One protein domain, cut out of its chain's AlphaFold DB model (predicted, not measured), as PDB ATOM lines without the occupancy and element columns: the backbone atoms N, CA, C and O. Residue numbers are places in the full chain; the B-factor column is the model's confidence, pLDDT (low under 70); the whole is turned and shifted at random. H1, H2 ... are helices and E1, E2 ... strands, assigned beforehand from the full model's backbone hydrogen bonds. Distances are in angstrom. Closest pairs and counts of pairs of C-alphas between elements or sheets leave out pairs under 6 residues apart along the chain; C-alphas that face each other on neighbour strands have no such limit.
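What this domain is: This is residues 3 to 75 of the 456 residues of the protein "ATPase involved in DNA repair" of Fluoribacter dumoffii (UniProt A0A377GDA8). Three helices lie lengthwise, their centres making a triangle: the long H3 runs one way, and H1 and H2 run the opposite way on two different sides of it. A loop, residues 20 to 32, folds back from the end of H1 to the short strand E1, which leads straight into H2. The printed part has 73 residues with three named helices and one named strand, in the order H1, E1, H2, H3; E1 pairs with no named strand, and the class is mostly helix. The whole is compact, with a radius of gyration of the C-alphas of 11.2 A, and its outline is elongated, spanning 34 by 20 by 18 A.

How they stand to each other: Start at residues 3 to 4, which pair antiparallel, as strands do, with residues 33 to 34 of E1, residues 33 to 35. Next comes H1, residues 7 to 19, which touches H3, residues 53 to 73. Look at Ser 9 and Ser 65 for their closest C-alphas, 5.5 A apart. H1 and H3 run opposite ways at a shallow tilt of 30 degrees. H1 is apart from E1, and E1 is apart from H3. Further along is H2, residues 36 to 46; it meets E1 only through their link and is apart from H1. H2 and H3 form a helical hairpin and only just touch, with 3 pairs of C-alphas within 8 A; H3 touches H2 with residues 59 to 66 alone. Their closest C-alphas, of Leu 43 and Gln 63, are 7.3 A apart, and they run opposite ways at a shallow tilt of 21 degrees. In H1, H2 and H3 every O i to N i+4 pair is within hydrogen-bond range.

Where its parts are: Find C-alpha 7 at (-50.382, 21.561, -31.239); from there H1 runs 18.8 A to C-alpha 19. E1 covers residues 33 to 35, 6.9 A from first to last C-alpha. H2 begins at C-alpha 36, at (-54.480, 29.685, -15.849), and runs 15.4 A to C-alpha 46. H3, the longest helix with 21 residues, runs 30.1 A from C-alpha 53 to C-alpha 73 at (-58.914, 31.317, -24.560).

The domain as a whole: The two C-alphas farthest apart, those of Asn 52 and Asn 75, are 34.5 A apart, while the first and last printed C-alphas, of Ile 3 and Asn 75, are 11.0 A apart. The printed part has no cut. The link from H1 to E1 is long, with 13 residues; that from E1 to H2 is tight, and that from H2 to H3 is short, with 6 residues. Read the B-factor column for the model's confidence: the mean pLDDT of the printed part is 76.1, and residues 28 to 31 and 47 to 55 are under 70.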
ATOM      1  N   ILE A   3     -57.143  26.689 -20.186       79.56
ATOM      2  CA  ILE A   3     -56.611  27.160 -21.466       79.56
ATOM      3  C   ILE A   3     -56.374  25.924 -22.325       79.56
ATOM      4  O   ILE A   3     -55.755  24.971 -21.858       79.56
ATOM      5  N   SER A   4     -56.885  25.921 -23.555       82.62
ATOM      6  CA  SER A   4     -56.625  24.837 -24.508       82.62
ATOM      7  C   SER A   4     -55.268  25.056 -25.166       82.62
ATOM      8  O   SER A   4     -55.005  26.153 -25.654       82.62
ATOM      9  N   LEU A   5     -54.420  24.030 -25.160       80.81
ATOM     10  CA  LEU A   5     -53.080  24.099 -25.733       80.81
ATOM     11  C   LEU A   5     -53.131  23.833 -27.236       80.81
ATOM     12  O   LEU A   5     -53.755  22.870 -27.690       80.81
ATOM     13  N   SER A   6     -52.449  24.668 -28.014       82.75
ATOM     14  CA  SER A   6     -52.261  24.414 -29.440       82.75
ATOM     15  C   SER A   6     -51.292  23.244 -29.680       82.75
ATOM     16  O   SER A   6     -50.439  22.951 -28.835       82.75
ATOM     17  N   PRO A   7     -51.354  22.588 -30.857       79.25
ATOM     18  CA  PRO A   7     -50.382  21.561 -31.239       79.25
ATOM     19  C   PRO A   7     -48.930  22.052 -31.149       79.25
ATOM     20  O   PRO A   7     -48.045  21.301 -30.748       79.25
ATOM     21  N   THR A   8     -48.696  23.332 -31.459       79.12
ATOM     22  CA  THR A   8     -47.386  23.983 -31.350       79.12
ATOM     23  C   THR A   8     -46.900  24.050 -29.902       79.12
ATOM     24  O   THR A   8     -45.751  23.700 -29.634       79.12
ATOM     25  N   SER A   9     -47.766  24.431 -28.957       81.94
ATOM     26  CA  SER A   9     -47.433  24.437 -27.528       81.94
ATOM     27  C   SER A   9     -47.083  23.037 -27.025       81.94
ATOM     28  O   SER A   9     -46.083  22.875 -26.332       81.94
ATOM     29  N   LEU A  10     -47.841  22.012 -27.428       82.88
ATOM     30  CA  LEU A  10     -47.583  20.616 -27.045       82.88
ATOM     31  C   LEU A  10     -46.249  20.091 -27.598       82.88
ATOM     32  O   LEU A  10     -45.493  19.433 -26.882       82.88
ATOM     33  N   GLU A  11     -45.922  20.413 -28.850       83.50
ATOM     34  CA  GLU A  11     -44.642  20.029 -29.452       83.50
ATOM     35  C   GLU A  11     -43.456  20.703 -28.744       83.50
ATOM     36  O   GLU A  11     -42.435  20.064 -28.477       83.50
ATOM     37  N   LEU A  12     -43.585  21.991 -28.409       81.38
ATOM     38  CA  LEU A  12     -42.550  22.749 -27.706       81.38
ATOM     39  C   LEU A  12     -42.361  22.269 -26.262       81.38
ATOM     40  O   LEU A  12     -41.222  22.170 -25.812       81.38
ATOM     41  N   ILE A  13     -43.446  21.902 -25.575       83.31
ATOM     42  CA  ILE A  13     -43.420  21.247 -24.258       83.31
ATOM     43  C   ILE A  13     -42.620  19.945 -24.331       83.31
ATOM     44  O   ILE A  13     -41.687  19.761 -23.555       83.31
ATOM     45  N   ALA A  14     -42.906  19.083 -25.312       83.06
ATOM     46  CA  ALA A  14     -42.192  17.817 -25.481       83.06
ATOM     47  C   ALA A  14     -40.699  18.006 -25.821       83.06
ATOM     48  O   ALA A  14     -39.854  17.219 -25.393       83.06
ATOM     49  N   LYS A  15     -40.346  19.047 -26.589       81.56
ATOM     50  CA  LYS A  15     -38.939  19.389 -26.877       81.56
ATOM     51  C   LYS A  15     -38.215  19.935 -25.647       81.56
ATOM     52  O   LYS A  15     -37.049  19.601 -25.431       81.56
ATOM     53  N   LEU A  16     -38.894  20.762 -24.851       79.88
ATOM     54  CA  LEU A  16     -38.328  21.325 -23.632       79.88
ATOM     55  C   LEU A  16     -38.160  20.253 -22.553       79.88
ATOM     56  O   LEU A  16     -37.135  20.258 -21.890       79.88
ATOM     57  N   ASP A  17     -39.079  19.293 -22.452       83.00
ATOM     58  CA  ASP A  17     -39.021  18.181 -21.493       83.00
ATOM     59  C   ASP A  17     -37.782  17.304 -21.710       83.00
ATOM     60  O   ASP A  17     -37.045  16.993 -20.780       83.00
ATOM     61  N   LYS A  18     -37.464  17.018 -22.978       81.38
ATOM     62  CA  LYS A  18     -36.235  16.301 -23.352       81.38
ATOM     63  C   LYS A  18     -34.954  17.046 -22.979       81.38
ATOM     64  O   LYS A  18     -33.918  16.410 -22.819       81.38
ATOM     65  N   SER A  19     -35.008  18.374 -22.910       76.44
ATOM     66  CA  SER A  19     -33.821  19.219 -22.731       76.44
ATOM     67  C   SER A  19     -33.647  19.705 -21.289       76.44
ATOM     68  O   SER A  19     -32.521  19.847 -20.832       76.44
ATOM     69  N   ASN A  20     -34.747  20.002 -20.589       76.88
ATOM     70  CA  ASN A  20     -34.811  20.555 -19.234       76.88
ATOM     71  C   ASN A  20     -36.135  20.122 -18.558       76.88
ATOM     72  O   ASN A  20     -37.083  20.915 -18.510       76.88
ATOM     73  N   PRO A  21     -36.219  18.887 -18.035       78.00
ATOM     74  CA  PRO A  21     -37.463  18.324 -17.498       78.00
ATOM     75  C   PRO A  21     -38.007  19.107 -16.293       78.00
ATOM     76  O   PRO A  21     -39.218  19.283 -16.162       78.00
ATOM     77  N   ASP A  22     -37.129  19.687 -15.469       76.44
ATOM     78  CA  ASP A  22     -37.509  20.477 -14.287       76.44
ATOM     79  C   ASP A  22     -38.420  21.667 -14.629       76.44
ATOM     80  O   ASP A  22     -39.289  22.045 -13.841       76.44
ATOM     81  N   LEU A  23     -38.256  22.233 -15.831       74.88
ATOM     82  CA  LEU A  23     -39.051  23.360 -16.313       74.88
ATOM     83  C   LEU A  23     -40.437  22.942 -16.803       74.88
ATOM     84  O   LEU A  23     -41.279  23.809 -16.983       74.88
ATOM     85  N   VAL A  24     -40.698  21.661 -17.053       77.06
ATOM     86  CA  VAL A  24     -41.951  21.203 -17.678       77.06
ATOM     87  C   VAL A  24     -42.909  20.568 -16.664       77.06
ATOM     88  O   VAL A  24     -44.096  20.403 -16.944       77.06
ATOM     89  N   THR A  25     -42.438  20.339 -15.439       77.88
ATOM     90  CA  THR A  25     -43.204  19.773 -14.316       77.88
ATOM     91  C   THR A  25     -44.544  20.478 -14.057       77.88
ATOM     92  O   THR A  25     -45.555  19.820 -13.833       77.88
ATOM     93  N   LEU A  26     -44.595  21.814 -14.162       71.56
ATOM     94  CA  LEU A  26     -45.825  22.605 -13.987       71.56
ATOM     95  C   LEU A  26     -46.784  22.546 -15.191       71.56
ATOM     96  O   LEU A  26     -47.955  22.901 -15.059       71.56
ATOM     97  N   LEU A  27     -46.306  22.115 -16.363       73.75
ATOM     98  CA  LEU A  27     -47.071  22.064 -17.616       73.75
ATOM     99  C   LEU A  27     -47.624  20.661 -17.931       73.75
ATOM    100  O   LEU A  27     -48.526  20.535 -18.754       73.75
ATOM    101  N   GLN A  28     -47.106  19.610 -17.289       66.44
ATOM    102  CA  GLN A  28     -47.413  18.200 -17.589       66.44
ATOM    103  C   GLN A  28     -48.742  17.679 -17.026       66.44
ATOM    104  O   GLN A  28     -49.133  16.554 -17.333       66.44
ATOM    105  N   ASN A  29     -49.467  18.475 -16.238       57.94
ATOM    106  CA  ASN A  29     -50.613  17.967 -15.484       57.94
ATOM    107  C   ASN A  29     -51.844  17.603 -16.336       57.94
ATOM    108  O   ASN A  29     -52.727  16.937 -15.807       57.94
ATOM    109  N   ASN A  30     -51.933  17.986 -17.620       52.56
ATOM    110  CA  ASN A  30     -53.064  17.642 -18.496       52.56
ATOM    111  C   ASN A  30     -52.678  17.676 -19.992       52.56
ATOM    112  O   ASN A  30     -52.164  18.673 -20.491       52.56
ATOM    113  N   ALA A  31     -52.978  16.604 -20.737       66.00
ATOM    114  CA  ALA A  31     -52.470  16.357 -22.098       66.00
ATOM    115  C   ALA A  31     -52.856  17.399 -23.176       66.00
ATOM    116  O   ALA A  31     -52.244  17.429 -24.240       66.00
ATOM    117  N   THR A  32     -53.875  18.231 -22.939       73.56
ATOM    118  CA  THR A  32     -54.386  19.208 -23.927       73.56
ATOM    119  C   THR A  32     -54.854  20.531 -23.322       73.56
ATOM    120  O   THR A  32     -55.242  21.442 -24.056       73.56
ATOM    121  N   THR A  33     -54.836  20.667 -21.994       77.06
ATOM    122  CA  THR A  33     -55.326  21.870 -21.310       77.06
ATOM    123  C   THR A  33     -54.424  22.238 -20.145       77.06
ATOM    124  O   THR A  33     -53.817  21.371 -19.534       77.06
ATOM    125  N   ILE A  34     -54.337  23.523 -19.813       82.19
ATOM    126  CA  ILE A  34     -53.583  24.009 -18.654       82.19
ATOM    127  C   ILE A  34     -54.442  24.963 -17.826       82.19
ATOM    128  O   ILE A  34     -55.214  25.759 -18.372       82.19
ATOM    129  N   ALA A  35     -54.353  24.889 -16.498       83.12
ATOM    130  CA  ALA A  35     -55.019  25.867 -15.648       83.12
ATOM    131  C   ALA A  35     -54.300  27.220 -15.754       83.12
ATOM    132  O   ALA A  35     -53.072  27.285 -15.746       83.12
ATOM    133  N   ARG A  36     -55.058  28.327 -15.793       78.25
ATOM    134  CA  ARG A  36     -54.480  29.685 -15.849       78.25
ATOM    135  C   ARG A  36     -53.444  29.916 -14.743       78.25
ATOM    136  O   ARG A  36     -52.404  30.492 -15.019       78.25
ATOM    137  N   LYS A  37     -53.698  29.432 -13.525       80.38
ATOM    138  CA  LYS A  37     -52.779  29.577 -12.386       80.38
ATOM    139  C   LYS A  37     -51.434  28.878 -12.627       80.38
ATOM    140  O   LYS A  37     -50.395  29.475 -12.370       80.38
ATOM    141  N   ASP A  38     -51.458  27.668 -13.179       81.06
ATOM    142  CA  ASP A  38     -50.250  26.882 -13.456       81.06
ATOM    143  C   ASP A  38     -49.440  27.500 -14.601       81.06
ATOM    144  O   ASP A  38     -48.217  27.598 -14.520       81.06
ATOM    145  N   LEU A  39     -50.126  28.030 -15.624       80.50
ATOM    146  CA  LEU A  39     -49.485  28.795 -16.691       80.50
ATOM    147  C   LEU A  39     -48.785  30.050 -16.146       80.50
ATOM    148  O   LEU A  39     -47.642  30.329 -16.502       80.50
ATOM    149  N   LEU A  40     -49.467  30.817 -15.292       77.81
ATOM    150  CA  LEU A  40     -48.915  32.036 -14.701       77.81
ATOM    151  C   LEU A  40     -47.723  31.730 -13.782       77.81
ATOM    152  O   LEU A  40     -46.706  32.420 -13.855       77.81
ATOM    153  N   ALA A  41     -47.805  30.659 -12.987       81.19
ATOM    154  CA  ALA A  41     -46.698  30.186 -12.160       81.19
ATOM    155  C   ALA A  41     -45.484  29.774 -13.009       81.19
ATOM    156  O   ALA A  41     -44.353  30.149 -12.698       81.19
ATOM    157  N   TRP A  42     -45.715  29.075 -14.122       83.88
ATOM    158  CA  TRP A  42     -44.656  28.683 -15.049       83.88
ATOM    159  C   TRP A  42     -43.994  29.884 -15.745       83.88
ATOM    160  O   TRP A  42     -42.765  29.960 -15.848       83.88
ATOM    161  N   LEU A  43     -44.784  30.875 -16.175       78.62
ATOM    162  CA  LEU A  43     -44.259  32.125 -16.740       78.62
ATOM    163  C   LEU A  43     -43.390  32.887 -15.724       78.62
ATOM    164  O   LEU A  43     -42.350  33.432 -16.090       78.62
ATOM    165  N   ALA A  44     -43.779  32.882 -14.446       78.00
ATOM    166  CA  ALA A  44     -43.019  33.504 -13.363       78.00
ATOM    167  C   ALA A  44     -41.733  32.740 -12.992       78.00
ATOM    168  O   ALA A  44     -40.760  33.345 -12.541       78.00
ATOM    169  N   GLN A  45     -41.723  31.414 -13.149       80.69
ATOM    170  CA  GLN A  45     -40.539  30.584 -12.923       80.69
ATOM    171  C   GLN A  45     -39.511  30.789 -14.041       80.69
ATOM    172  O   GLN A  45     -38.328  31.006 -13.773       80.69
ATOM    173  N   THR A  46     -39.971  30.776 -15.294       74.19
ATOM    174  CA  THR A  46     -39.096  30.839 -16.472       74.19
ATOM    175  C   THR A  46     -38.447  32.202 -16.703       74.19
ATOM    176  O   THR A  46     -37.393  32.257 -17.337       74.19
ATOM    177  N   SER A  47     -39.001  33.290 -16.155       64.88
ATOM    178  CA  SER A  47     -38.373  34.622 -16.186       64.88
ATOM    179  C   SER A  47     -37.098  34.719 -15.341       64.88
ATOM    180  O   SER A  47     -36.219  35.521 -15.643       64.88
ATOM    181  N   LYS A  48     -36.959  33.887 -14.301       63.12
ATOM    182  CA  LYS A  48     -35.844  33.957 -13.339       63.12
ATOM    183  C   LYS A  48     -34.677  33.029 -13.676       63.12
ATOM    184  O   LYS A  48     -33.573  33.205 -13.161       63.12
ATOM    185  N   THR A  49     -34.898  32.031 -14.521       60.28
ATOM    186  CA  THR A  49     -33.891  31.019 -14.861       60.28
ATOM    187  C   THR A  49     -32.895  31.516 -15.907       60.28
ATOM    188  O   THR A  49     -33.235  31.711 -17.074       60.28
ATOM    189  N   LYS A  50     -31.621  31.647 -15.509       56.56
ATOM    190  CA  LYS A  50     -30.503  31.793 -16.452       56.56
ATOM    191  C   LYS A  50     -30.345  30.492 -17.234       56.56
ATOM    192  O   LYS A  50     -30.119  29.444 -16.640       56.56
ATOM    193  N   THR A  51     -30.462  30.562 -18.553       59.38
ATOM    194  CA  THR A  51     -30.433  29.387 -19.432       59.38
ATOM    195  C   THR A  51     -29.465  29.576 -20.599       59.38
ATOM    196  O   THR A  51     -29.134  30.701 -20.979       59.38
ATOM    197  N   ASN A  52     -28.991  28.459 -21.157       63.56
ATOM    198  CA  ASN A  52     -28.171  28.436 -22.371       63.56
ATOM    199  C   ASN A  52     -28.977  28.893 -23.600       63.56
ATOM    200  O   ASN A  52     -30.204  28.845 -23.600       63.56
ATOM    201  N   HIS A  53     -28.292  29.300 -24.672       62.00
ATOM    202  CA  HIS A  53     -28.906  29.961 -25.835       62.00
ATOM    203  C   HIS A  53     -30.024  29.141 -26.521       62.00
ATOM    204  O   HIS A  53     -31.006  29.716 -26.993       62.00
ATOM    205  N   GLU A  54     -29.897  27.813 -26.551       64.81
ATOM    206  CA  GLU A  54     -30.893  26.892 -27.121       64.81
ATOM    207  C   GLU A  54     -32.115  26.718 -26.207       64.81
ATOM    208  O   GLU A  54     -33.257  26.829 -26.654       64.81
ATOM    209  N   ALA A  55     -31.886  26.558 -24.902       69.19
ATOM    210  CA  ALA A  55     -32.949  26.531 -23.901       69.19
ATOM    211  C   ALA A  55     -33.709  27.868 -23.859       69.19
ATOM    212  O   ALA A  55     -34.934  27.876 -23.797       69.19
ATOM    213  N   PHE A  56     -33.010  28.997 -23.997       76.12
ATOM    214  CA  PHE A  56     -33.622  30.324 -24.082       76.12
ATOM    215  C   PHE A  56     -34.535  30.473 -25.307       76.12
ATOM    216  O   PHE A  56     -35.621  31.053 -25.205       76.12
ATOM    217  N   PHE A  57     -34.123  29.932 -26.458       76.38
ATOM    218  CA  PHE A  57     -34.951  29.917 -27.663       76.38
ATOM    219  C   PHE A  57     -36.210  29.067 -27.472       76.38
ATOM    220  O   PHE A  57     -37.307  29.558 -27.730       76.38
ATOM    221  N   LEU A  58     -36.075  27.837 -26.964       74.88
ATOM    222  CA  LEU A  58     -37.211  26.942 -26.714       74.88
ATOM    223  C   LEU A  58     -38.194  27.523 -25.691       74.88
ATOM    224  O   LEU A  58     -39.400  27.506 -25.929       74.88
ATOM    225  N   ILE A  59     -37.690  28.100 -24.596       80.38
ATOM    226  CA  ILE A  59     -38.509  28.779 -23.582       80.38
ATOM    227  C   ILE A  59     -39.244  29.967 -24.204       80.38
ATOM    228  O   ILE A  59     -40.447  30.109 -24.009       80.38
ATOM    229  N   SER A  60     -38.556  30.797 -24.994       76.06
ATOM    230  CA  SER A  60     -39.182  31.953 -25.642       76.06
ATOM    231  C   SER A  60     -40.239  31.525 -26.667       76.06
ATOM    232  O   SER A  60     -41.321  32.112 -26.730       76.06
ATOM    233  N   ALA A  61     -39.969  30.480 -27.452       76.31
ATOM    234  CA  ALA A  61     -40.928  29.941 -28.413       76.31
ATOM    235  C   ALA A  61     -42.180  29.424 -27.695       76.31
ATOM    236  O   ALA A  61     -43.301  29.772 -28.069       76.31
ATOM    237  N   LEU A  62     -41.985  28.666 -26.613       81.50
ATOM    238  CA  LEU A  62     -43.075  28.128 -25.809       81.50
ATOM    239  C   LEU A  62     -43.886  29.243 -25.140       81.50
ATOM    240  O   LEU A  62     -45.108  29.232 -25.206       81.50
ATOM    241  N   GLN A  63     -43.231  30.256 -24.579       81.44
ATOM    242  CA  GLN A  63     -43.897  31.429 -24.008       81.44
ATOM    243  C   GLN A  63     -44.748  32.182 -25.041       81.44
ATOM    244  O   GLN A  63     -45.863  32.582 -24.719       81.44
ATOM    245  N   SER A  64     -44.256  32.362 -26.273       80.12
ATOM    246  CA  SER A  64     -45.040  32.985 -27.354       80.12
ATOM    247  C   SER A  64     -46.297  32.169 -27.655       80.12
ATOM    248  O   SER A  64     -47.408  32.698 -27.651       80.12
ATOM    249  N   SER A  65     -46.122  30.855 -27.818       79.94
ATOM    250  CA  SER A  65     -47.210  29.914 -28.094       79.94
ATOM    251  C   SER A  65     -48.253  29.886 -26.969       79.94
ATOM    252  O   SER A  65     -49.451  29.963 -27.225       79.94
ATOM    253  N   LEU A  66     -47.817  29.883 -25.708       82.56
ATOM    254  CA  LEU A  66     -48.712  29.875 -24.550       82.56
ATOM    255  C   LEU A  66     -49.433  31.214 -24.335       82.56
ATOM    256  O   LEU A  66     -50.598  31.222 -23.936       82.56
ATOM    257  N   LEU A  67     -48.788  32.353 -24.614       80.88
ATOM    258  CA  LEU A  67     -49.456  33.664 -24.602       80.88
ATOM    259  C   LEU A  67     -50.533  33.744 -25.688       80.88
ATOM    260  O   LEU A  67     -51.614  34.284 -25.447       80.88
ATOM    261  N   LYS A  68     -50.260  33.162 -26.856       80.81
ATOM    262  CA  LYS A  68     -51.223  33.048 -27.950       80.81
ATOM    263  C   LYS A  68     -52.410  32.157 -27.571       80.81
ATOM    264  O   LYS A  68     -53.557  32.557 -27.772       80.81
ATOM    265  N   ASP A  69     -52.154  31.007 -26.952       81.25
ATOM    266  CA  ASP A  69     -53.198  30.116 -26.428       81.25
ATOM    267  C   ASP A  69     -54.041  30.817 -25.347       81.25
ATOM    268  O   ASP A  69     -55.274  30.746 -25.363       81.25
ATOM    269  N   LEU A  70     -53.404  31.588 -24.456       81.12
ATOM    270  CA  LEU A  70     -54.089  32.413 -23.458       81.12
ATOM    271  C   LEU A  70     -54.975  33.479 -24.122       81.12
ATOM    272  O   LEU A  70     -56.156  33.574 -23.782       81.12
ATOM    273  N   LYS A  71     -54.464  34.239 -25.099       80.62
ATOM    274  CA  LYS A  71     -55.256  35.214 -25.873       80.62
ATOM    275  C   LYS A  71     -56.480  34.549 -26.508       80.62
ATOM    276  O   LYS A  71     -57.583  35.086 -26.409       80.62
ATOM    277  N   ASN A  72     -56.294  33.395 -27.144       79.69
ATOM    278  CA  ASN A  72     -57.372  32.670 -27.815       79.69
ATOM    279  C   ASN A  72     -58.424  32.177 -26.814       79.69
ATOM    280  O   ASN A  72     -59.620  32.306 -27.064       79.69
ATOM    281  N   SER A  73     -57.997  31.709 -25.637       77.44
ATOM    282  CA  SER A  73     -58.914  31.317 -24.560       77.44
ATOM    283  C   SER A  73     -59.736  32.491 -24.014       77.44
ATOM    284  O   SER A  73     -60.897  32.316 -23.657       77.44
ATOM    285  N   LEU A  74     -59.171  33.704 -24.009       73.25
ATOM    286  CA  LEU A  74     -59.867  34.937 -23.630       73.25
ATOM    287  C   LEU A  74     -60.846  35.425 -24.713       73.25
ATOM    288  O   LEU A  74     -61.597  36.372 -24.475       73.25
ATOM    289  N   ASN A  75     -60.841  34.823 -25.908       70.12
ATOM    290  CA  ASN A  75     -61.696  35.232 -27.014       70.12
ATOM    291  C   ASN A  75     -62.051  34.069 -27.968       70.12
ATOM    292  O   ASN A  75     -61.562  34.041 -29.103       70.12
TER     293      ASN A  75